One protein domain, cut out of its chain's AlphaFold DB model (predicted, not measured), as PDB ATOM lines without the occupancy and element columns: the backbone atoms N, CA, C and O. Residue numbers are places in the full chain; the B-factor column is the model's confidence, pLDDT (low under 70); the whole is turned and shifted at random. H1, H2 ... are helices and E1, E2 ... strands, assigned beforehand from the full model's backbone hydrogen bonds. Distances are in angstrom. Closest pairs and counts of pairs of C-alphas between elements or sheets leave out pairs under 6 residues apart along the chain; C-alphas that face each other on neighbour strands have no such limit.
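What this domain is: This is residues 90 to 234 of the 260 residues of the protein "Ankyrin repeat family protein" of Shigella flexneri K-227 (UniProt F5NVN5). A core of helix H1 and the small hairpin E3 and E4 has a strongly twisted four-stranded sheet at one side, which H1 only grazes, and H5 with H3 at another. H4 lies far out at one end of the domain, and the short helices H6, H7 and H8 trail round the opposite end, from H2 past E3. The printed part has 145 residues with eight named helices and six named strands, in the order E1 E2 H1 H2 H3 H4 H5 E3 E4 E5 E6 H6 H7 H8; the sheets, E2 E1 E5 E6 and E3 E4, are antiparallel. The class is mixed, helices and strands; the whole is compact, with a radius of gyration of the C-alphas of 14.6 A, and rounded, spanning 41 by 35 by 31 A.

How they stand to each other: Begin with the hairpin of E1, residues 90 to 94, and E2, residues 97 to 102, where N 92 and O 99 are within hydrogen-bond range at 2.8 A. E1's other antiparallel neighbour is E5, residues 194 to 197, with N 93 and O 194 at 2.9 A; E5 forms a hairpin with E6, residues 200 to 203, with N 195 and O 202 at 2.8 A. H1, residues 106 to 116, only grazes this sheet with residues 107 to 112; its closest C-alphas to E2 are those of Met 108 and Leu 101, 5.5 A apart. In the hairpin of E3, residues 179 to 183, and E4, residues 186 to 189, find N 180 and O 188 at 3.0 A; residues 132 to 133 pair antiparallel with 186 to 187 of E4. The closest C-alphas of H1 and E4 are those of Val 111 and Leu 189, 7.2 A apart. H5, residues 156 to 165, and H1 only just touch, with 3 pairs of C-alphas within 8 A, only at their ends; the closest C-alphas are those of Gln 162 and Ala 107, 6.6 A apart. H3, residues 134 to 141, touches H5, closest at the C-alphas of Ala 134 and Ser 160, 5.1 A, at a steep tilt of 61 degrees, opposite ways. H4, residues 151 to 154, is close to H3 but not clearly touching, with the C-alphas of Lys 154 and Ala 138 closest at 5.5 A. H2, residues 118 to 127, and H6, residues 210 to 213, only just touch, with 3 pairs of C-alphas within 8 A, the closest those of Gly 123 and Leu 213, 5.7 A. H7, residues 217 to 221, has its Tyr 220 C-alpha 6.8 A from that of Leu 182 in E3, their closest pair; H8, residues 226 to 231, is close to H7 but not clearly touching, with the C-alphas of Val 229 and Leu 221 closest at 6.8 A. Every O i to N i+4 pair is within hydrogen-bond range in H1, H3, H5, H7 and H8, and 3 of 6 are in H2; H4 and H6 are too short for such a pair.

Where its parts are: Find C-alpha 90 at (-21.636, 45.452, 43.775), where E1 begins its 12.7 A; E2 then runs 16.3 A. From C-alpha 106 at (-24.797, 49.227, 32.910) H1 runs 15.2 A; H2 measures 13.0 A, H3 10.8 A, H5 14.1 A, E3 12.0 A and E4 10.6 A. H8 ends at C-alpha 231, (-38.324, 31.914, 44.084).

The domain as a whole: The two C-alphas farthest apart, those of Ala 147 and Pro 226, are 43.8 A apart. The printed part has no cut, and its one long link is H5 to E3, 13 residues. The mean pLDDT of the printed part is 88.8; look for values under 70 at residue 214, residues 217 to 218 and residues 228 to 234.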
ATOM      1  N   LEU A  90     -20.622  45.934  42.845       96.06
ATOM      2  CA  LEU A  90     -21.636  45.452  43.775       96.06
ATOM      3  C   LEU A  90     -21.561  43.933  43.881       96.06
ATOM      4  O   LEU A  90     -21.571  43.225  42.871       96.06
ATOM      5  N   SER A  91     -21.526  43.442  45.116       96.94
ATOM      6  CA  SER A  91     -21.704  42.025  45.413       96.94
ATOM      7  C   SER A  91     -23.175  41.773  45.713       96.94
ATOM      8  O   SER A  91     -23.745  42.383  46.618       96.94
ATOM      9  N   LEU A  92     -23.779  40.889  44.930       96.56
ATOM     10  CA  LEU A  92     -25.193  40.549  44.959       96.56
ATOM     11  C   LEU A  92     -25.364  39.047  45.190       96.56
ATOM     12  O   LEU A  92     -24.482  38.252  44.861       96.56
ATOM     13  N   GLN A  93     -26.515  38.658  45.724       95.06
ATOM     14  CA  GLN A  93     -26.937  37.269  45.800       95.06
ATOM     15  C   GLN A  93     -28.380  37.149  45.310       95.06
ATOM     16  O   GLN A  93     -29.244  37.919  45.726       95.06
ATOM     17  N   VAL A  94     -28.631  36.184  44.426       89.88
ATOM     18  CA  VAL A  94     -29.964  35.854  43.897       89.88
ATOM     19  C   VAL A  94     -30.079  34.337  43.825       89.88
ATOM     20  O   VAL A  94     -29.163  33.693  43.319       89.88
ATOM     21  N   GLU A  95     -31.164  33.756  44.348       86.62
ATOM     22  CA  GLU A  95     -31.372  32.291  44.378       86.62
ATOM     23  C   GLU A  95     -30.167  31.521  44.962       86.62
ATOM     24  O   GLU A  95     -29.727  30.501  44.435       86.62
ATOM     25  N   GLY A  96     -29.539  32.074  46.004       84.81
ATOM     26  CA  GLY A  96     -28.333  31.504  46.618       84.81
ATOM     27  C   GLY A  96     -27.039  31.669  45.806       84.81
ATOM     28  O   GLY A  96     -25.958  31.434  46.347       84.81
ATOM     29  N   ARG A  97     -27.097  32.139  44.554       90.88
ATOM     30  CA  ARG A  97     -25.920  32.368  43.700       90.88
ATOM     31  C   ARG A  97     -25.314  33.741  43.948       90.88
ATOM     32  O   ARG A  97     -26.027  34.741  43.970       90.88
ATOM     33  N   LEU A  98     -23.989  33.790  44.074       95.69
ATOM     34  CA  LEU A  98     -23.235  35.036  44.191       95.69
ATOM     35  C   LEU A  98     -23.006  35.655  42.810       95.69
ATOM     36  O   LEU A  98     -22.559  34.987  41.879       95.69
ATOM     37  N   ILE A  99     -23.295  36.945  42.684       95.62
ATOM     38  CA  ILE A  99     -23.170  37.720  41.452       95.62
ATOM     39  C   ILE A  99     -22.334  38.959  41.761       95.62
ATOM     40  O   ILE A  99     -22.647  39.713  42.677       95.62
ATOM     41  N   LYS A 100     -21.287  39.209  40.973       96.69
ATOM     42  CA  LYS A 100     -20.510  40.452  41.041       96.69
ATOM     43  C   LYS A 100     -20.852  41.335  39.844       96.69
ATOM     44  O   LYS A 100     -20.707  40.912  38.694       96.69
ATOM     45  N   LEU A 101     -21.303  42.559  40.102       97.25
ATOM     46  CA  LEU A 101     -21.492  43.581  39.075       97.25
ATOM     47  C   LEU A 101     -20.339  44.569  39.132       97.25
ATOM     48  O   LEU A 101     -20.161  45.237  40.136       97.25
ATOM     49  N   ASP A 102     -19.575  44.659  38.055       97.00
ATOM     50  CA  ASP A 102     -18.491  45.631  37.901       97.00
ATOM     51  C   ASP A 102     -19.037  47.013  37.504       97.00
ATOM     52  O   ASP A 102     -20.031  47.097  36.773       97.00
ATOM     53  N   ASN A 103     -18.378  48.094  37.929       95.88
ATOM     54  CA  ASN A 103     -18.828  49.472  37.682       95.88
ATOM     55  C   ASN A 103     -18.862  49.887  36.202       95.88
ATOM     56  O   ASN A 103     -19.491  50.893  35.854       95.88
ATOM     57  N   ARG A 104     -18.252  49.102  35.307       95.69
ATOM     58  CA  ARG A 104     -18.354  49.286  33.856       95.69
ATOM     59  C   ARG A 104     -19.656  48.718  33.303       95.69
ATOM     60  O   ARG A 104     -20.058  49.112  32.203       95.69
ATOM     61  N   GLN A 105     -20.338  47.825  34.020       96.88
ATOM     62  CA  GLN A 105     -21.597  47.216  33.589       96.88
ATOM     63  C   GLN A 105     -22.768  48.179  33.812       96.88
ATOM     64  O   GLN A 105     -22.972  48.691  34.909       96.88
ATOM     65  N   MET A 106     -23.594  48.391  32.780       97.50
ATOM     66  CA  MET A 106     -24.797  49.227  32.910       97.50
ATOM     67  C   MET A 106     -25.776  48.663  33.950       97.50
ATOM     68  O   MET A 106     -26.445  49.426  34.640       97.50
ATOM     69  N   ALA A 107     -25.815  47.339  34.110       97.94
ATOM     70  CA  ALA A 107     -26.610  46.673  35.134       97.94
ATOM     71  C   ALA A 107     -26.314  47.189  36.556       97.94
ATOM     72  O   ALA A 107     -27.252  47.420  37.311       97.94
ATOM     73  N   MET A 108     -25.040  47.434  36.901       98.12
ATOM     74  CA  MET A 108     -24.677  48.011  38.203       98.12
ATOM     75  C   MET A 108     -25.282  49.401  38.370       98.12
ATOM     76  O   MET A 108     -25.908  49.693  39.384       98.12
ATOM     77  N   PHE A 109     -25.116  50.244  37.351       98.56
ATOM     78  CA  PHE A 109     -25.642  51.602  37.366       98.56
ATOM     79  C   PHE A 109     -27.169  51.621  37.514       98.56
ATOM     80  O   PHE A 109     -27.681  52.405  38.304       98.56
ATOM     81  N   LEU A 110     -27.896  50.748  36.807       98.62
ATOM     82  CA  LEU A 110     -29.358  50.670  36.909       98.62
ATOM     83  C   LEU A 110     -29.830  50.225  38.295       98.62
ATOM     84  O   LEU A 110     -30.787  50.804  38.799       98.62
ATOM     85  N   VAL A 111     -29.152  49.259  38.927       98.19
ATOM     86  CA  VAL A 111     -29.468  48.858  40.308       98.19
ATOM     87  C   VAL A 111     -29.304  50.048  41.255       98.19
ATOM     88  O   VAL A 111     -30.258  50.416  41.932       98.19
ATOM     89  N   ILE A 112     -28.148  50.722  41.220       98.12
ATOM     90  CA  ILE A 112     -27.875  51.902  42.061       98.12
ATOM     91  C   ILE A 112     -28.885  53.022  41.790       98.12
ATOM     92  O   ILE A 112     -29.386  53.651  42.721       98.12
ATOM     93  N   LEU A 113     -29.201  53.286  40.521       98.50
ATOM     94  CA  LEU A 113     -30.160  54.319  40.145       98.50
ATOM     95  C   LEU A 113     -31.555  53.998  40.691       98.50
ATOM     96  O   LEU A 113     -32.175  54.863  41.299       98.50
ATOM     97  N   MET A 114     -32.042  52.766  40.527       97.81
ATOM     98  CA  MET A 114     -33.356  52.365  41.041       97.81
ATOM     99  C   MET A 114     -33.416  52.428  42.572       97.81
ATOM    100  O   MET A 114     -34.429  52.877  43.104       97.81
ATOM    101  N   GLN A 115     -32.329  52.083  43.275       96.44
ATOM    102  CA  GLN A 115     -32.229  52.296  44.724       96.44
ATOM    103  C   GLN A 115     -32.312  53.790  45.075       96.44
ATOM    104  O   GLN A 115     -33.114  54.175  45.921       96.44
ATOM    105  N   ALA A 116     -31.552  54.653  44.389       96.88
ATOM    106  CA  ALA A 116     -31.550  56.102  44.626       96.88
ATOM    107  C   ALA A 116     -32.902  56.781  44.325       96.88
ATOM    108  O   ALA A 116     -33.221  57.831  44.893       96.88
ATOM    109  N   LEU A 117     -33.689  56.195  43.418       95.12
ATOM    110  CA  LEU A 117     -34.990  56.702  42.986       95.12
ATOM    111  C   LEU A 117     -36.178  56.027  43.686       95.12
ATOM    112  O   LEU A 117     -37.323  56.363  43.381       95.12
ATOM    113  N   PHE A 118     -35.933  55.115  44.630       91.69
ATOM    114  CA  PHE A 118     -36.973  54.344  45.311       91.69
ATOM    115  C   PHE A 118     -38.055  55.246  45.936       91.69
ATOM    116  O   PHE A 118     -39.212  55.222  45.518       91.69
ATOM    117  N   HIS A 119     -37.682  56.140  46.854       83.44
ATOM    118  CA  HIS A 119     -38.663  57.005  47.523       83.44
ATOM    119  C   HIS A 119     -39.191  58.144  46.638       83.44
ATOM    120  O   HIS A 119     -40.300  58.619  46.847       83.44
ATOM    121  N   THR A 120     -38.410  58.610  45.657       83.50
ATOM    122  CA  THR A 120     -38.760  59.813  44.877       83.50
ATOM    123  C   THR A 120     -39.562  59.515  43.616       83.50
ATOM    124  O   THR A 120     -40.330  60.364  43.175       83.50
ATOM    125  N   HIS A 121     -39.371  58.340  43.013       85.88
ATOM    126  CA  HIS A 121     -40.003  57.969  41.746       85.88
ATOM    127  C   HIS A 121     -40.851  56.715  41.883       85.88
ATOM    128  O   HIS A 121     -42.001  56.746  41.458       85.88
ATOM    129  N   LEU A 122     -40.323  55.639  42.484       84.38
ATOM    130  CA  LEU A 122     -41.102  54.406  42.612       84.38
ATOM    131  C   LEU A 122     -42.320  54.614  43.512       84.38
ATOM    132  O   LEU A 122     -43.407  54.211  43.126       84.38
ATOM    133  N   GLY A 123     -42.165  55.311  44.644       74.44
ATOM    134  CA  GLY A 123     -43.300  55.643  45.512       74.44
ATOM    135  C   GLY A 123     -44.425  56.360  44.778       74.44
ATOM    136  O   GLY A 123     -45.556  55.904  44.822       74.44
ATOM    137  N   SER A 124     -44.109  57.414  44.020       73.62
ATOM    138  CA  SER A 124     -45.105  58.129  43.210       73.62
ATOM    139  C   SER A 124     -45.719  57.246  42.117       73.62
ATOM    140  O   SER A 124     -46.927  57.267  41.913       73.62
ATOM    141  N   ALA A 125     -44.910  56.429  41.433       77.75
ATOM    142  CA  ALA A 125     -45.384  55.556  40.360       77.75
ATOM    143  C   ALA A 125     -46.347  54.469  40.866       77.75
ATOM    144  O   ALA A 125     -47.377  54.221  40.237       77.75
ATOM    145  N   LEU A 126     -46.058  53.863  42.022       77.25
ATOM    146  CA  LEU A 126     -46.886  52.796  42.585       77.25
ATOM    147  C   LEU A 126     -48.303  53.276  42.934       77.25
ATOM    148  O   LEU A 126     -49.244  52.493  42.786       77.25
ATOM    149  N   PHE A 127     -48.490  54.556  43.294       72.00
ATOM    150  CA  PHE A 127     -49.825  55.161  43.464       72.00
ATOM    151  C   PHE A 127     -50.675  55.084  42.194       72.00
ATOM    152  O   PHE A 127     -51.889  54.911  42.277       72.00
ATOM    153  N   PHE A 128     -50.045  55.154  41.021       75.44
ATOM    154  CA  PHE A 128     -50.709  55.033  39.723       75.44
ATOM    155  C   PHE A 128     -50.665  53.603  39.166       75.44
ATOM    156  O   PHE A 128     -50.937  53.393  37.989       75.44
ATOM    157  N   SER A 129     -50.353  52.604  40.005       75.00
ATOM    158  CA  SER A 129     -50.150  51.205  39.590       75.00
ATOM    159  C   SER A 129     -49.038  51.025  38.542       75.00
ATOM    160  O   SER A 129     -49.039  50.064  37.768       75.00
ATOM    161  N   GLU A 130     -48.068  51.938  38.530       84.25
ATOM    162  CA  GLU A 130     -46.890  51.903  37.668       84.25
ATOM    163  C   GLU A 130     -45.619  51.582  38.469       84.25
ATOM    164  O   GLU A 130     -45.622  51.533  39.698       84.25
ATOM    165  N   ALA A 131     -44.506  51.358  37.772       90.75
ATOM    166  CA  ALA A 131     -43.198  51.186  38.391       90.75
ATOM    167  C   ALA A 131     -42.124  51.905  37.557       90.75
ATOM    168  O   ALA A 131     -42.379  52.949  36.953       90.75
ATOM    169  N   PHE A 132     -40.893  51.392  37.518       95.38
ATOM    170  CA  PHE A 132     -39.883  51.961  36.636       95.38
ATOM    171  C   PHE A 132     -40.090  51.491  35.202       95.38
ATOM    172  O   PHE A 132     -39.964  50.304  34.908       95.38
ATOM    173  N   SER A 133     -40.289  52.435  34.287       96.50
ATOM    174  CA  SER A 133     -40.208  52.174  32.854       96.50
ATOM    175  C   SER A 133     -38.855  52.592  32.279       96.50
ATOM    176  O   SER A 133     -38.178  53.490  32.788       96.50
ATOM    177  N   ALA A 134     -38.463  51.988  31.154       98.12
ATOM    178  CA  ALA A 134     -37.255  52.404  30.438       98.12
ATOM    179  C   ALA A 134     -37.329  53.864  29.952       98.12
ATOM    180  O   ALA A 134     -36.295  54.512  29.814       98.12
ATOM    181  N   ALA A 135     -38.538  54.374  29.670       97.38
ATOM    182  CA  ALA A 135     -38.747  55.777  29.314       97.38
ATOM    183  C   ALA A 135     -38.467  56.679  30.517       97.38
ATOM    184  O   ALA A 135     -37.638  57.580  30.420       97.38
ATOM    185  N   ARG A 136     -39.057  56.351  31.672       95.81
ATOM    186  CA  ARG A 136     -38.874  57.127  32.895       95.81
ATOM    187  C   ARG A 136     -37.415  57.157  33.342       95.81
ATOM    188  O   ARG A 136     -36.887  58.217  33.651       95.81
ATOM    189  N   LEU A 137     -36.734  56.013  33.310       98.19
ATOM    190  CA  LEU A 137     -35.308  55.948  33.636       98.19
ATOM    191  C   LEU A 137     -34.449  56.763  32.656       98.19
ATOM    192  O   LEU A 137     -33.491  57.393  33.094       98.19
ATOM    193  N   ALA A 138     -34.788  56.784  31.360       98.50
ATOM    194  CA  ALA A 138     -34.093  57.609  30.368       98.50
ATOM    195  C   ALA A 138     -34.270  59.112  30.642       98.50
ATOM    196  O   ALA A 138     -33.295  59.859  30.578       98.50
ATOM    197  N   GLU A 139     -35.483  59.543  31.000       97.38
ATOM    198  CA  GLU A 139     -35.765  60.924  31.417       97.38
ATOM    199  C   GLU A 139     -34.942  61.317  32.644       97.38
ATOM    200  O   GLU A 139     -34.313  62.372  32.646       97.38
ATOM    201  N   CYS A 140     -34.882  60.453  33.665       97.50
ATOM    202  CA  CYS A 140     -34.115  60.728  34.879       97.50
ATOM    203  C   CYS A 140     -32.631  60.991  34.580       97.50
ATOM    204  O   CYS A 140     -32.006  61.828  35.227       97.50
ATOM    205  N   VAL A 141     -32.051  60.287  33.603       98.00
ATOM    206  CA  VAL A 141     -30.606  60.347  33.337       98.00
ATOM    207  C   VAL A 141     -30.211  61.276  32.191       98.00
ATOM    208  O   VAL A 141     -29.017  61.412  31.917       98.00
ATOM    209  N   VAL A 142     -31.172  61.932  31.529       97.25
ATOM    210  CA  VAL A 142     -30.923  62.724  30.310       97.25
ATOM    211  C   VAL A 142     -29.938  63.877  30.539       97.25
ATOM    212  O   VAL A 142     -29.131  64.186  29.669       97.25
ATOM    213  N   HIS A 143     -29.954  64.477  31.732       96.94
ATOM    214  CA  HIS A 143     -29.084  65.604  32.087       96.94
ATOM    215  C   HIS A 143     -27.760  65.189  32.740       96.94
ATOM    216  O   HIS A 143     -26.954  66.059  33.080       96.94
ATOM    217  N   LEU A 144     -27.516  63.889  32.934       98.31
ATOM    218  CA  LEU A 144     -26.226  63.431  33.444       98.31
ATOM    219  C   LEU A 144     -25.134  63.720  32.405       98.31
ATOM    220  O   LEU A 144     -25.374  63.551  31.213       98.31
ATOM    221  N   PRO A 145     -23.930  64.142  32.809       98.25
ATOM    222  CA  PRO A 145     -22.841  64.433  31.878       98.25
ATOM    223  C   PRO A 145     -22.247  63.152  31.264       98.25
ATOM    224  O   PRO A 145     -22.255  62.095  31.898       98.25
ATOM    225  N   GLU A 146     -21.665  63.262  30.062       98.00
ATOM    226  CA  GLU A 146     -21.026  62.148  29.325       98.00
ATOM    227  C   GLU A 146     -19.968  61.409  30.159       98.00
ATOM    228  O   GLU A 146     -19.877  60.184  30.126       98.00
ATOM    229  N   ALA A 147     -19.213  62.153  30.975       97.50
ATOM    230  CA  ALA A 147     -18.193  61.606  31.868       97.50
ATOM    231  C   ALA A 147     -18.758  60.686  32.972       97.50
ATOM    232  O   ALA A 147     -18.033  59.839  33.490       97.50
ATOM    233  N   LEU A 148     -20.034  60.841  33.344       97.88
ATOM    234  CA  LEU A 148     -20.709  59.975  34.318       97.88
ATOM    235  C   LEU A 148     -21.370  58.794  33.612       97.88
ATOM    236  O   LEU A 148     -21.164  57.638  33.990       97.88
ATOM    237  N   LEU A 149     -22.175  59.096  32.595       98.12
ATOM    238  CA  LEU A 149     -22.939  58.115  31.850       98.12
ATOM    239  C   LEU A 149     -22.884  58.477  30.361       98.12
ATOM    240  O   LEU A 149     -23.392  59.535  30.000       98.12
ATOM    241  N   PRO A 150     -22.321  57.619  29.495       98.19
ATOM    242  CA  PRO A 150     -22.262  57.898  28.065       98.19
ATOM    243  C   PRO A 150     -23.644  58.043  27.414       98.19
ATOM    244  O   PRO A 150     -24.560  57.293  27.767       98.19
ATOM    245  N   GLU A 151     -23.788  58.902  26.401       97.81
ATOM    246  CA  GLU A 151     -25.047  59.188  25.690       97.81
ATOM    247  C   GLU A 151     -25.741  57.909  25.213       97.81
ATOM    248  O   GLU A 151     -26.946  57.709  25.386       97.81
ATOM    249  N   ARG A 152     -24.960  56.965  24.674       98.12
ATOM    250  CA  ARG A 152     -25.478  55.664  24.228       98.12
ATOM    251  C   ARG A 152     -26.205  54.917  25.351       98.12
ATOM    252  O   ARG A 152     -27.177  54.218  25.073       98.12
ATOM    253  N   ARG A 153     -25.740  55.051  26.600       98.44
ATOM    254  CA  ARG A 153     -26.312  54.378  27.774       98.44
ATOM    255  C   ARG A 153     -27.559  55.063  28.336       98.44
ATOM    256  O   ARG A 153     -28.308  54.408  29.052       98.44
ATOM    257  N   LYS A 154     -27.805  56.328  27.981       98.44
ATOM    258  CA  LYS A 154     -29.011  57.088  28.362       98.44
ATOM    259  C   LYS A 154     -30.222  56.747  27.497       98.44
ATOM    260  O   LYS A 154     -31.359  56.958  27.903       98.44
ATOM    261  N   ARG A 155     -29.995  56.212  26.292       98.50
ATOM    262  CA  ARG A 155     -31.064  55.907  25.332       98.50
ATOM    263  C   ARG A 155     -32.062  54.904  25.917       98.50
ATOM    264  O   ARG A 155     -31.676  53.805  26.317       98.50
ATOM    265  N   ARG A 156     -33.357  55.230  25.838       98.50
ATOM    266  CA  ARG A 156     -34.473  54.360  26.258       98.50
ATOM    267  C   ARG A 156     -34.350  52.932  25.721       98.50
ATOM    268  O   ARG A 156     -34.561  51.983  26.468       98.50
ATOM    269  N   SER A 157     -34.011  52.764  24.441       98.44
ATOM    270  CA  SER A 157     -33.871  51.439  23.818       98.44
ATOM    271  C   SER A 157     -32.755  50.608  24.454       98.44
ATOM    272  O   SER A 157     -32.937  49.414  24.692       98.44
ATOM    273  N   TYR A 158     -31.631  51.239  24.798       98.56
ATOM    274  CA  TYR A 158     -30.530  50.573  25.486       98.56
ATOM    275  C   TYR A 158     -30.908  50.191  26.919       98.56
ATOM    276  O   TYR A 158     -30.683  49.052  27.321       98.56
ATOM    277  N   ILE A 159     -31.539  51.102  27.667       98.69
ATOM    278  CA  ILE A 159     -32.027  50.821  29.026       98.69
ATOM    279  C   ILE A 159     -33.037  49.666  29.003       98.69
ATOM    280  O   ILE A 159     -32.898  48.720  29.773       98.69
ATOM    281  N   SER A 160     -33.996  49.689  28.073       98.25
ATOM    282  CA  SER A 160     -34.985  48.617  27.895       98.25
ATOM    283  C   SER A 160     -34.324  47.258  27.645       98.25
ATOM    284  O   SER A 160     -34.687  46.269  28.278       98.25
ATOM    285  N   SER A 161     -33.301  47.222  26.782       97.69
ATOM    286  CA  SER A 161     -32.518  46.010  26.522       97.69
ATOM    287  C   SER A 161     -31.786  45.500  27.768       97.69
ATOM    288  O   SER A 161     -31.734  44.293  27.978       97.69
ATOM    289  N   GLN A 162     -31.232  46.386  28.603       98.12
ATOM    290  CA  GLN A 162     -30.557  45.982  29.843       98.12
ATOM    291  C   GLN A 162     -31.534  45.442  30.894       98.12
ATOM    292  O   GLN A 162     -31.209  44.472  31.578       98.12
ATOM    293  N   LEU A 163     -32.724  46.038  30.997       98.38
ATOM    294  CA  LEU A 163     -33.776  45.553  31.889       98.38
ATOM    295  C   LEU A 163     -34.229  44.147  31.471       98.38
ATOM    296  O   LEU A 163     -34.144  43.226  32.277       98.38
ATOM    297  N   SER A 164     -34.596  43.949  30.199       96.94
ATOM    298  CA  SER A 164     -35.084  42.650  29.705       96.94
ATOM    299  C   SER A 164     -34.023  41.545  29.731       96.94
ATOM    300  O   SER A 164     -34.310  40.386  30.045       96.94
ATOM    301  N   GLN A 165     -32.763  41.894  29.457       97.00
ATOM    302  CA  GLN A 165     -31.634  40.969  29.538       97.00
ATOM    303  C   GLN A 165     -31.440  40.399  30.952       97.00
ATOM    304  O   GLN A 165     -30.969  39.270  31.101       97.00
ATOM    305  N   HIS A 166     -31.766  41.171  31.988       97.50
ATOM    306  CA  HIS A 166     -31.562  40.792  33.384       97.50
ATOM    307  C   HIS A 166     -32.875  40.589  34.151       97.50
ATOM    308  O   HIS A 166     -32.853  40.577  35.382       97.50
ATOM    309  N   GLU A 167     -33.991  40.385  33.448       96.00
ATOM    310  CA  GLU A 167     -35.252  39.952  34.049       96.00
ATOM    311  C   GLU A 167     -35.095  38.600  34.759       96.00
ATOM    312  O   GLU A 167     -34.339  37.729  34.322       96.00
ATOM    313  N   VAL A 168     -35.856  38.414  35.838       93.06
ATOM    314  CA  VAL A 168     -35.953  37.156  36.596       93.06
ATOM    315  C   VAL A 168     -36.263  35.954  35.689       93.06
ATOM    316  O   VAL A 168     -35.598  34.925  35.791       93.06
ATOM    317  N   ASN A 169     -37.194  36.122  34.747       88.88
ATOM    318  CA  ASN A 169     -37.641  35.073  33.822       88.88
ATOM    319  C   ASN A 169     -36.923  35.109  32.461       88.88
ATOM    320  O   ASN A 169     -37.373  34.490  31.494       88.88
ATOM    321  N   SER A 170     -35.825  35.863  32.346       91.06
ATOM    322  CA  SER A 170     -35.092  35.971  31.085       91.06
ATOM    323  C   SER A 170     -34.472  34.629  30.695       91.06
ATOM    324  O   SER A 170     -33.789  33.992  31.493       91.06
ATOM    325  N   LYS A 171     -34.631  34.232  29.426       90.88
ATOM    326  CA  LYS A 171     -33.943  33.061  28.845       90.88
ATOM    327  C   LYS A 171     -32.469  33.336  28.515       90.88
ATOM    328  O   LYS A 171     -31.790  32.470  27.972       90.88
ATOM    329  N   ASN A 172     -31.975  34.546  28.779       91.75
ATOM    330  CA  ASN A 172     -30.595  34.904  28.483       91.75
ATOM    331  C   ASN A 172     -29.632  34.146  29.421       91.75
ATOM    332  O   ASN A 172     -29.724  34.331  30.635       91.75
ATOM    333  N   PRO A 173     -28.661  33.372  28.898       88.94
ATOM    334  CA  PRO A 173     -27.713  32.623  29.730       88.94
ATOM    335  C   PRO A 173     -26.815  33.522  30.599       88.94
ATOM    336  O   PRO A 173     -26.319  33.084  31.632       88.94
ATOM    337  N   TYR A 174     -26.634  34.790  30.216       89.88
ATOM    338  CA  TYR A 174     -25.887  35.803  30.975       89.88
ATOM    339  C   TYR A 174     -26.794  36.719  31.815       89.88
ATOM    340  O   TYR A 174     -26.331  37.734  32.365       89.88
ATOM    341  N   GLY A 175     -28.090  36.400  31.878       93.06
ATOM    342  CA  GLY A 175     -29.073  37.061  32.722       93.06
ATOM    343  C   GLY A 175     -28.682  36.957  34.194       93.06
ATOM    344  O   GLY A 175     -28.186  35.934  34.654       93.06
ATOM    345  N   LYS A 176     -28.871  38.048  34.939       95.38
ATOM    346  CA  LYS A 176     -28.446  38.157  36.343       95.38
ATOM    347  C   LYS A 176     -29.623  38.235  37.312       95.38
ATOM    348  O   LYS A 176     -29.405  38.457  38.495       95.38
ATOM    349  N   LYS A 177     -30.851  38.074  36.799       95.94
ATOM    350  CA  LYS A 177     -32.098  38.079  37.577       95.94
ATOM    351  C   LYS A 177     -32.181  39.282  38.529       95.94
ATOM    352  O   LYS A 177     -32.449  39.138  39.716       95.94
ATOM    353  N   LEU A 178     -31.890  40.472  38.008       97.06
ATOM    354  CA  LEU A 178     -31.812  41.719  38.777       97.06
ATOM    355  C   LEU A 178     -33.155  42.441  38.852       97.06
ATOM    356  O   LEU A 178     -33.398  43.175  39.806       97.06
ATOM    357  N   PHE A 179     -34.005  42.250  37.844       97.06
ATOM    358  CA  PHE A 179     -35.239  43.008  37.681       97.06
ATOM    359  C   PHE A 179     -36.442  42.076  37.630       97.06
ATOM    360  O   PHE A 179     -36.409  41.039  36.961       97.06
ATOM    361  N   LEU A 180     -37.515  42.473  38.303       94.12
ATOM    362  CA  LEU A 180     -38.819  41.846  38.165       94.12
ATOM    363  C   LEU A 180     -39.697  42.757  37.314       94.12
ATOM    364  O   LEU A 180     -39.879  43.931  37.634       94.12
ATOM    365  N   ARG A 181     -40.230  42.215  36.221       92.31
ATOM    366  CA  ARG A 181     -41.223  42.901  35.398       92.31
ATOM    367  C   ARG A 181     -42.605  42.638  35.995       92.31
ATOM    368  O   ARG A 181     -43.020  41.485  36.050       92.31
ATOM    369  N   LEU A 182     -43.294  43.692  36.434       87.12
ATOM    370  CA  LEU A 182     -44.639  43.593  37.017       87.12
ATOM    371  C   LEU A 182     -45.717  43.536  35.930       87.12
ATOM    372  O   LEU A 182     -46.633  42.727  35.987       87.12
ATOM    373  N   ASN A 183     -45.586  44.382  34.909       85.00
ATOM    374  CA  ASN A 183     -46.445  44.400  33.728       85.00
ATOM    375  C   ASN A 183     -45.646  44.938  32.522       85.00
ATOM    376  O   ASN A 183     -44.420  45.090  32.599       85.00
ATOM    377  N   HIS A 184     -46.294  45.160  31.375       87.19
ATOM    378  CA  HIS A 184     -45.601  45.500  30.131       87.19
ATOM    379  C   HIS A 184     -44.703  46.745  30.272       87.19
ATOM    380  O   HIS A 184     -45.165  47.882  30.277       87.19
ATOM    381  N   GLY A 185     -43.389  46.518  30.342       89.81
ATOM    382  CA  GLY A 185     -42.389  47.583  30.408       89.81
ATOM    383  C   GLY A 185     -42.241  48.269  31.769       89.81
ATOM    384  O   GLY A 185     -41.493  49.246  31.824       89.81
ATOM    385  N   GLN A 186     -42.885  47.766  32.828       93.19
ATOM    386  CA  GLN A 186     -42.771  48.280  34.197       93.19
ATOM    387  C   GLN A 186     -41.994  47.306  35.079       93.19
ATOM    388  O   GLN A 186     -42.301  46.112  35.140       93.19
ATOM    389  N   TYR A 187     -40.989  47.830  35.771       95.12
ATOM    390  CA  TYR A 187     -40.008  47.041  36.497       95.12
ATOM    391  C   TYR A 187     -39.805  47.543  37.917       95.12
ATOM    392  O   TYR A 187     -39.818  48.743  38.191       95.12
ATOM    393  N   ILE A 188     -39.492  46.599  38.792       93.44
ATOM    394  CA  ILE A 188     -38.893  46.847  40.097       93.44
ATOM    395  C   ILE A 188     -37.586  46.052  40.211       93.44
ATOM    396  O   ILE A 188     -37.266  45.224  39.349       93.44
ATOM    397  N   LEU A 189     -36.801  46.316  41.256       94.62
ATOM    398  CA  LEU A 189     -35.693  45.425  41.595       94.62
ATOM    399  C   LEU A 189     -36.268  44.067  41.998       94.62
ATOM    400  O   LEU A 189     -37.347  43.988  42.575       94.62
ATOM    401  N   ASN A 190     -35.572  42.989  41.653       93.50
ATOM    402  CA  ASN A 190     -35.994  41.648  42.030       93.50
ATOM    403  C   ASN A 190     -36.139  41.560  43.571       93.50
ATOM    404  O   ASN A 190     -35.135  41.743  44.255       93.50
ATOM    405  N   PRO A 191     -37.327  41.246  44.127       90.00
ATOM    406  CA  PRO A 191     -37.512  41.093  45.576       90.00
ATOM    407  C   PRO A 191     -36.602  40.049  46.238       90.00
ATOM    408  O   PRO A 191     -36.213  40.215  47.390       90.00
ATOM    409  N   GLY A 192     -36.201  39.011  45.496       89.38
ATOM    410  CA  GLY A 192     -35.241  38.003  45.954       89.38
ATOM    411  C   GLY A 192     -33.775  38.457  45.909       89.38
ATOM    412  O   GLY A 192     -32.879  37.673  46.230       89.38
ATOM    413  N   LEU A 193     -33.499  39.695  45.481       92.31
ATOM    414  CA  LEU A 193     -32.154  40.254  45.416       92.31
ATOM    415  C   LEU A 193     -31.646  40.606  46.813       92.31
ATOM    416  O   LEU A 193     -32.261  41.383  47.544       92.31
ATOM    417  N   LYS A 194     -30.458  40.098  47.144       93.62
ATOM    418  CA  LYS A 194     -29.690  40.539  48.306       93.62
ATOM    419  C   LYS A 194     -28.445  41.294  47.871       93.62
ATOM    420  O   LYS A 194     -27.790  40.921  46.899       93.62
ATOM    421  N   ILE A 195     -28.104  42.335  48.615       93.56
ATOM    422  CA  ILE A 195     -26.930  43.177  48.404       93.56
ATOM    423  C   ILE A 195     -26.006  42.991  49.604       93.56
ATOM    424  O   ILE A 195     -26.456  42.980  50.753       93.56
ATOM    425  N   ARG A 196     -24.711  42.817  49.344       93.31
ATOM    426  CA  ARG A 196     -23.714  42.729  50.410       93.31
ATOM    427  C   ARG A 196     -23.465  44.113  51.006       93.31
ATOM    428  O   ARG A 196     -23.126  45.043  50.276       93.31
ATOM    429  N   GLN A 197     -23.583  44.223  52.323       88.31
ATOM    430  CA  GLN A 197     -23.219  45.399  53.109       88.31
ATOM    431  C   GLN A 197     -22.259  44.953  54.217       88.31
ATOM    432  O   GLN A 197     -22.657  44.234  55.135       88.31
ATOM    433  N   GLY A 198     -20.979  45.317  54.094       85.50
ATOM    434  CA  GLY A 198     -19.915  44.734  54.915       85.50
ATOM    435  C   GLY A 198     -19.885  43.207  54.775       85.50
ATOM    436  O   GLY A 198     -19.763  42.671  53.668       85.50
ATOM    437  N   ASP A 199     -20.073  42.503  55.888       86.88
ATOM    438  CA  ASP A 199     -20.098  41.034  55.934       86.88
ATOM    439  C   ASP A 199     -21.502  40.422  55.923       86.88
ATOM    440  O   ASP A 199     -21.656  39.205  56.016       86.88
ATOM    441  N   VAL A 200     -22.541  41.245  55.760       91.38
ATOM    442  CA  VAL A 200     -23.936  40.798  55.809       91.38
ATOM    443  C   VAL A 200     -24.586  40.895  54.431       91.38
ATOM    444  O   VAL A 200     -24.446  41.887  53.717       91.38
ATOM    445  N   TRP A 201     -25.344  39.863  54.065       91.69
ATOM    446  CA  TRP A 201     -26.247  39.884  52.916       91.69
ATOM    447  C   TRP A 201     -27.612  40.403  53.351       91.69
ATOM    448  O   TRP A 201     -28.293  39.737  54.129       91.69
ATOM    449  N   ARG A 202     -28.022  41.559  52.829       90.75
ATOM    450  CA  ARG A 202     -29.324  42.161  53.142       90.75
ATOM    451  C   ARG A 202     -30.254  42.122  51.949       90.75
ATOM    452  O   ARG A 202     -29.807  42.351  50.828       90.75
ATOM    453  N   ALA A 203     -31.532  41.837  52.179       90.75
ATOM    454  CA  ALA A 203     -32.525  41.906  51.112       90.75
ATOM    455  C   ALA A 203     -32.703  43.360  50.660       90.75
ATOM    456  O   ALA A 203     -32.693  44.274  51.485       90.75
ATOM    457  N   VAL A 204     -32.866  43.581  49.354       88.44
ATOM    458  CA  VAL A 204     -32.951  44.938  48.790       88.44
ATOM    459  C   VAL A 204     -34.098  45.756  49.400       88.44
ATOM    460  O   VAL A 204     -33.944  46.950  49.630       88.44
ATOM    461  N   TYR A 205     -35.203  45.096  49.750       87.56
ATOM    462  CA  TYR A 205     -36.388  45.720  50.341       87.56
ATOM    463  C   TYR A 205     -36.428  45.690  51.875       87.56
ATOM    464  O   TYR A 205     -37.412  46.119  52.461       87.56
ATOM    465  N   GLU A 206     -35.352  45.264  52.549       85.81
ATOM    466  CA  GLU A 206     -35.261  45.341  54.017       85.81
ATOM    467  C   GLU A 206     -35.181  46.795  54.518       85.81
ATOM    468  O   GLU A 206     -35.738  47.120  55.561       85.81
ATOM    469  N   LEU A 207     -34.494  47.672  53.772       78.38
ATOM    470  CA  LEU A 207     -34.357  49.108  54.079       78.38
ATOM    471  C   LEU A 207     -35.114  50.015  53.096       78.38
ATOM    472  O   LEU A 207     -35.148  51.227  53.269       78.38
ATOM    473  N   GLN A 208     -35.681  49.432  52.042       83.88
ATOM    474  CA  GLN A 208     -36.422  50.135  50.997       83.88
ATOM    475  C   GLN A 208     -37.780  49.457  50.831       83.88
ATOM    476  O   GLN A 208     -38.108  48.956  49.766       83.88
ATOM    477  N   SER A 209     -38.535  49.344  51.915       83.75
ATOM    478  CA  SER A 209     -39.776  48.576  51.925       83.75
ATOM    479  C   SER A 209     -40.864  49.306  51.120       83.75
ATOM    480  O   SER A 209     -41.150  50.469  51.422       83.75
ATOM    481  N   PRO A 210     -41.486  48.704  50.086       76.88
ATOM    482  CA  PRO A 210     -42.646  49.302  49.412       76.88
ATOM    483  C   PRO A 210     -43.792  49.628  50.380       76.88
ATOM    484  O   PRO A 210     -44.534  50.589  50.169       76.88
ATOM    485  N   GLU A 211     -43.889  48.890  51.485       76.81
ATOM    486  CA  GLU A 211     -44.874  49.103  52.541       76.81
ATOM    487  C   GLU A 211     -44.673  50.451  53.249       76.81
ATOM    488  O   GLU A 211     -45.657  51.088  53.629       76.81
ATOM    489  N   ASP A 212     -43.432  50.952  53.334       72.81
ATOM    490  CA  ASP A 212     -43.139  52.296  53.863       72.81
ATOM    491  C   ASP A 212     -43.711  53.403  52.961       72.81
ATOM    492  O   ASP A 212     -43.886  54.545  53.391       72.81
ATOM    493  N   LEU A 213     -44.019  53.069  51.706       71.56
ATOM    494  CA  LEU A 213     -44.659  53.947  50.729       71.56
ATOM    495  C   LEU A 213     -46.187  53.764  50.700       71.56
ATOM    496  O   LEU A 213     -46.855  54.399  49.890       71.56
ATOM    497  N   GLY A 214     -46.748  52.914  51.570       69.94
ATOM    498  CA  GLY A 214     -48.178  52.592  51.604       69.94
ATOM    499  C   GLY A 214     -48.602  51.510  50.606       69.94
ATOM    500  O   GLY A 214     -49.798  51.318  50.390       69.94
ATOM    501  N   HIS A 215     -47.648  50.793  50.009       70.31
ATOM    502  CA  HIS A 215     -47.905  49.777  48.992       70.31
ATOM    503  C   HIS A 215     -47.533  48.384  49.488       70.31
ATOM    504  O   HIS A 215     -46.402  48.141  49.885       70.31
ATOM    505  N   ASN A 216     -48.467  47.438  49.418       71.56
ATOM    506  CA  ASN A 216     -48.170  46.043  49.724       71.56
ATOM    507  C   ASN A 216     -47.574  45.367  48.485       71.56
ATOM    508  O   ASN A 216     -48.263  45.205  47.471       71.56
ATOM    509  N   LEU A 217     -46.308  44.948  48.564       68.69
ATOM    510  CA  LEU A 217     -45.636  44.285  47.447       68.69
ATOM    511  C   LEU A 217     -46.366  42.997  47.030       68.69
ATOM    512  O   LEU A 217     -46.429  42.672  45.844       68.69
ATOM    513  N   GLN A 218     -46.987  42.300  47.987       69.00
ATOM    514  CA  GLN A 218     -47.742  41.072  47.742       69.00
ATOM    515  C   GLN A 218     -48.909  41.286  46.771       69.00
ATOM    516  O   GLN A 218     -49.218  40.365  46.015       69.00
ATOM    517  N   THR A 219     -49.508  42.481  46.743       70.88
ATOM    518  CA  THR A 219     -50.573  42.831  45.791       70.88
ATOM    519  C   THR A 219     -50.081  42.755  44.349       70.88
ATOM    520  O   THR A 219     -50.813  42.323  43.472       70.88
ATOM    521  N   TYR A 220     -48.822  43.106  44.087       70.06
ATOM    522  CA  TYR A 220     -48.245  43.038  42.740       70.06
ATOM    523  C   TYR A 220     -47.721  41.641  42.383       70.06
ATOM    524  O   TYR A 220     -47.526  41.332  41.210       70.06
ATOM    525  N   LEU A 221     -47.480  40.794  43.388       71.31
ATOM    526  CA  LEU A 221     -47.003  39.421  43.211       71.31
ATOM    527  C   LEU A 221     -48.143  38.394  43.158       71.31
ATOM    528  O   LEU A 221     -47.891  37.229  42.869       71.31
ATOM    529  N   GLN A 222     -49.381  38.787  43.465       70.38
ATOM    530  CA  GLN A 222     -50.506  37.859  43.620       70.38
ATOM    531  C   GLN A 222     -50.874  37.112  42.330       70.38
ATOM    532  O   GLN A 222     -51.275  35.954  42.403       70.38
ATOM    533  N   ASP A 223     -50.683  37.755  41.176       70.81
ATOM    534  CA  ASP A 223     -50.999  37.198  39.855       70.81
ATOM    535  C   ASP A 223     -49.803  36.452  39.232       70.81
ATOM    536  O   ASP A 223     -49.871  35.967  38.102       70.81
ATOM    537  N   MET A 224     -48.679  36.364  39.955       77.19
ATOM    538  CA  MET A 224     -47.501  35.615  39.525       77.19
ATOM    539  C   MET A 224     -47.632  34.130  39.862       77.19
ATOM    540  O   MET A 224     -48.321  33.748  40.808       77.19
ATOM    541  N   SER A 225     -46.949  33.275  39.093       75.94
ATOM    542  CA  SER A 225     -47.013  31.830  39.327       75.94
ATOM    543  C   SER A 225     -46.494  31.473  40.732       75.94
ATOM    544  O   SER A 225     -45.569  32.131  41.222       75.94
ATOM    545  N   PRO A 226     -47.046  30.438  41.392       73.56
ATOM    546  CA  PRO A 226     -46.606  30.028  42.725       73.56
ATOM    547  C   PRO A 226     -45.099  29.753  42.817       73.56
ATOM    548  O   PRO A 226     -44.471  30.123  43.806       73.56
ATOM    549  N   GLU A 227     -44.508  29.173  41.773       73.75
ATOM    550  CA  GLU A 227     -43.072  28.874  41.696       73.75
ATOM    551  C   GLU A 227     -42.237  30.156  41.655       73.75
ATOM    552  O   GLU A 227     -41.194  30.248  42.302       73.75
ATOM    553  N   LEU A 228     -42.702  31.169  40.914       67.81
ATOM    554  CA  LEU A 228     -42.048  32.471  40.865       67.81
ATOM    555  C   LEU A 228     -42.172  33.186  42.213       67.81
ATOM    556  O   LEU A 228     -41.212  33.786  42.679       67.81
ATOM    557  N   VAL A 229     -43.328  33.096  42.869       68.12
ATOM    558  CA  VAL A 229     -43.528  33.671  44.203       68.12
ATOM    559  C   VAL A 229     -42.591  33.020  45.227       68.12
ATOM    560  O   VAL A 229     -41.951  33.746  45.983       68.12
ATOM    561  N   ASP A 230     -42.440  31.694  45.216       69.06
ATOM    562  CA  ASP A 230     -41.493  30.967  46.078       69.06
ATOM    563  C   ASP A 230     -40.033  31.370  45.801       69.06
ATOM    564  O   ASP A 230     -39.292  31.732  46.716       69.06
ATOM    565  N   MET A 231     -39.647  31.450  44.522       66.12
ATOM    566  CA  MET A 231     -38.324  31.914  44.084       66.12
ATOM    567  C   MET A 231     -37.998  33.337  44.575       66.12
ATOM    568  O   MET A 231     -36.854  33.645  44.923       66.12
ATOM    569  N   LEU A 232     -39.001  34.216  44.608       65.94
ATOM    570  CA  LEU A 232     -38.894  35.582  45.118       65.94
ATOM    571  C   LEU A 232     -38.930  35.657  46.660       65.94
ATOM    572  O   LEU A 232     -38.841  36.756  47.209       65.94
ATOM    573  N   GLY A 233     -39.021  34.512  47.353       59.25
ATOM    574  CA  GLY A 233     -39.040  34.398  48.817       59.25
ATOM    575  C   GLY A 233     -40.437  34.493  49.447       59.25
ATOM    576  O   GLY A 233     -40.572  34.971  50.574       59.25
ATOM    577  N   GLY A 234     -41.483  34.115  48.710       49.41
ATOM    578  CA  GLY A 234     -42.875  34.450  48.995       49.41
ATOM    579  C   GLY A 234     -43.598  33.690  50.121       49.41
ATOM    580  O   GLY A 234     -43.388  32.510  50.375       49.41
TER     581      GLY A 234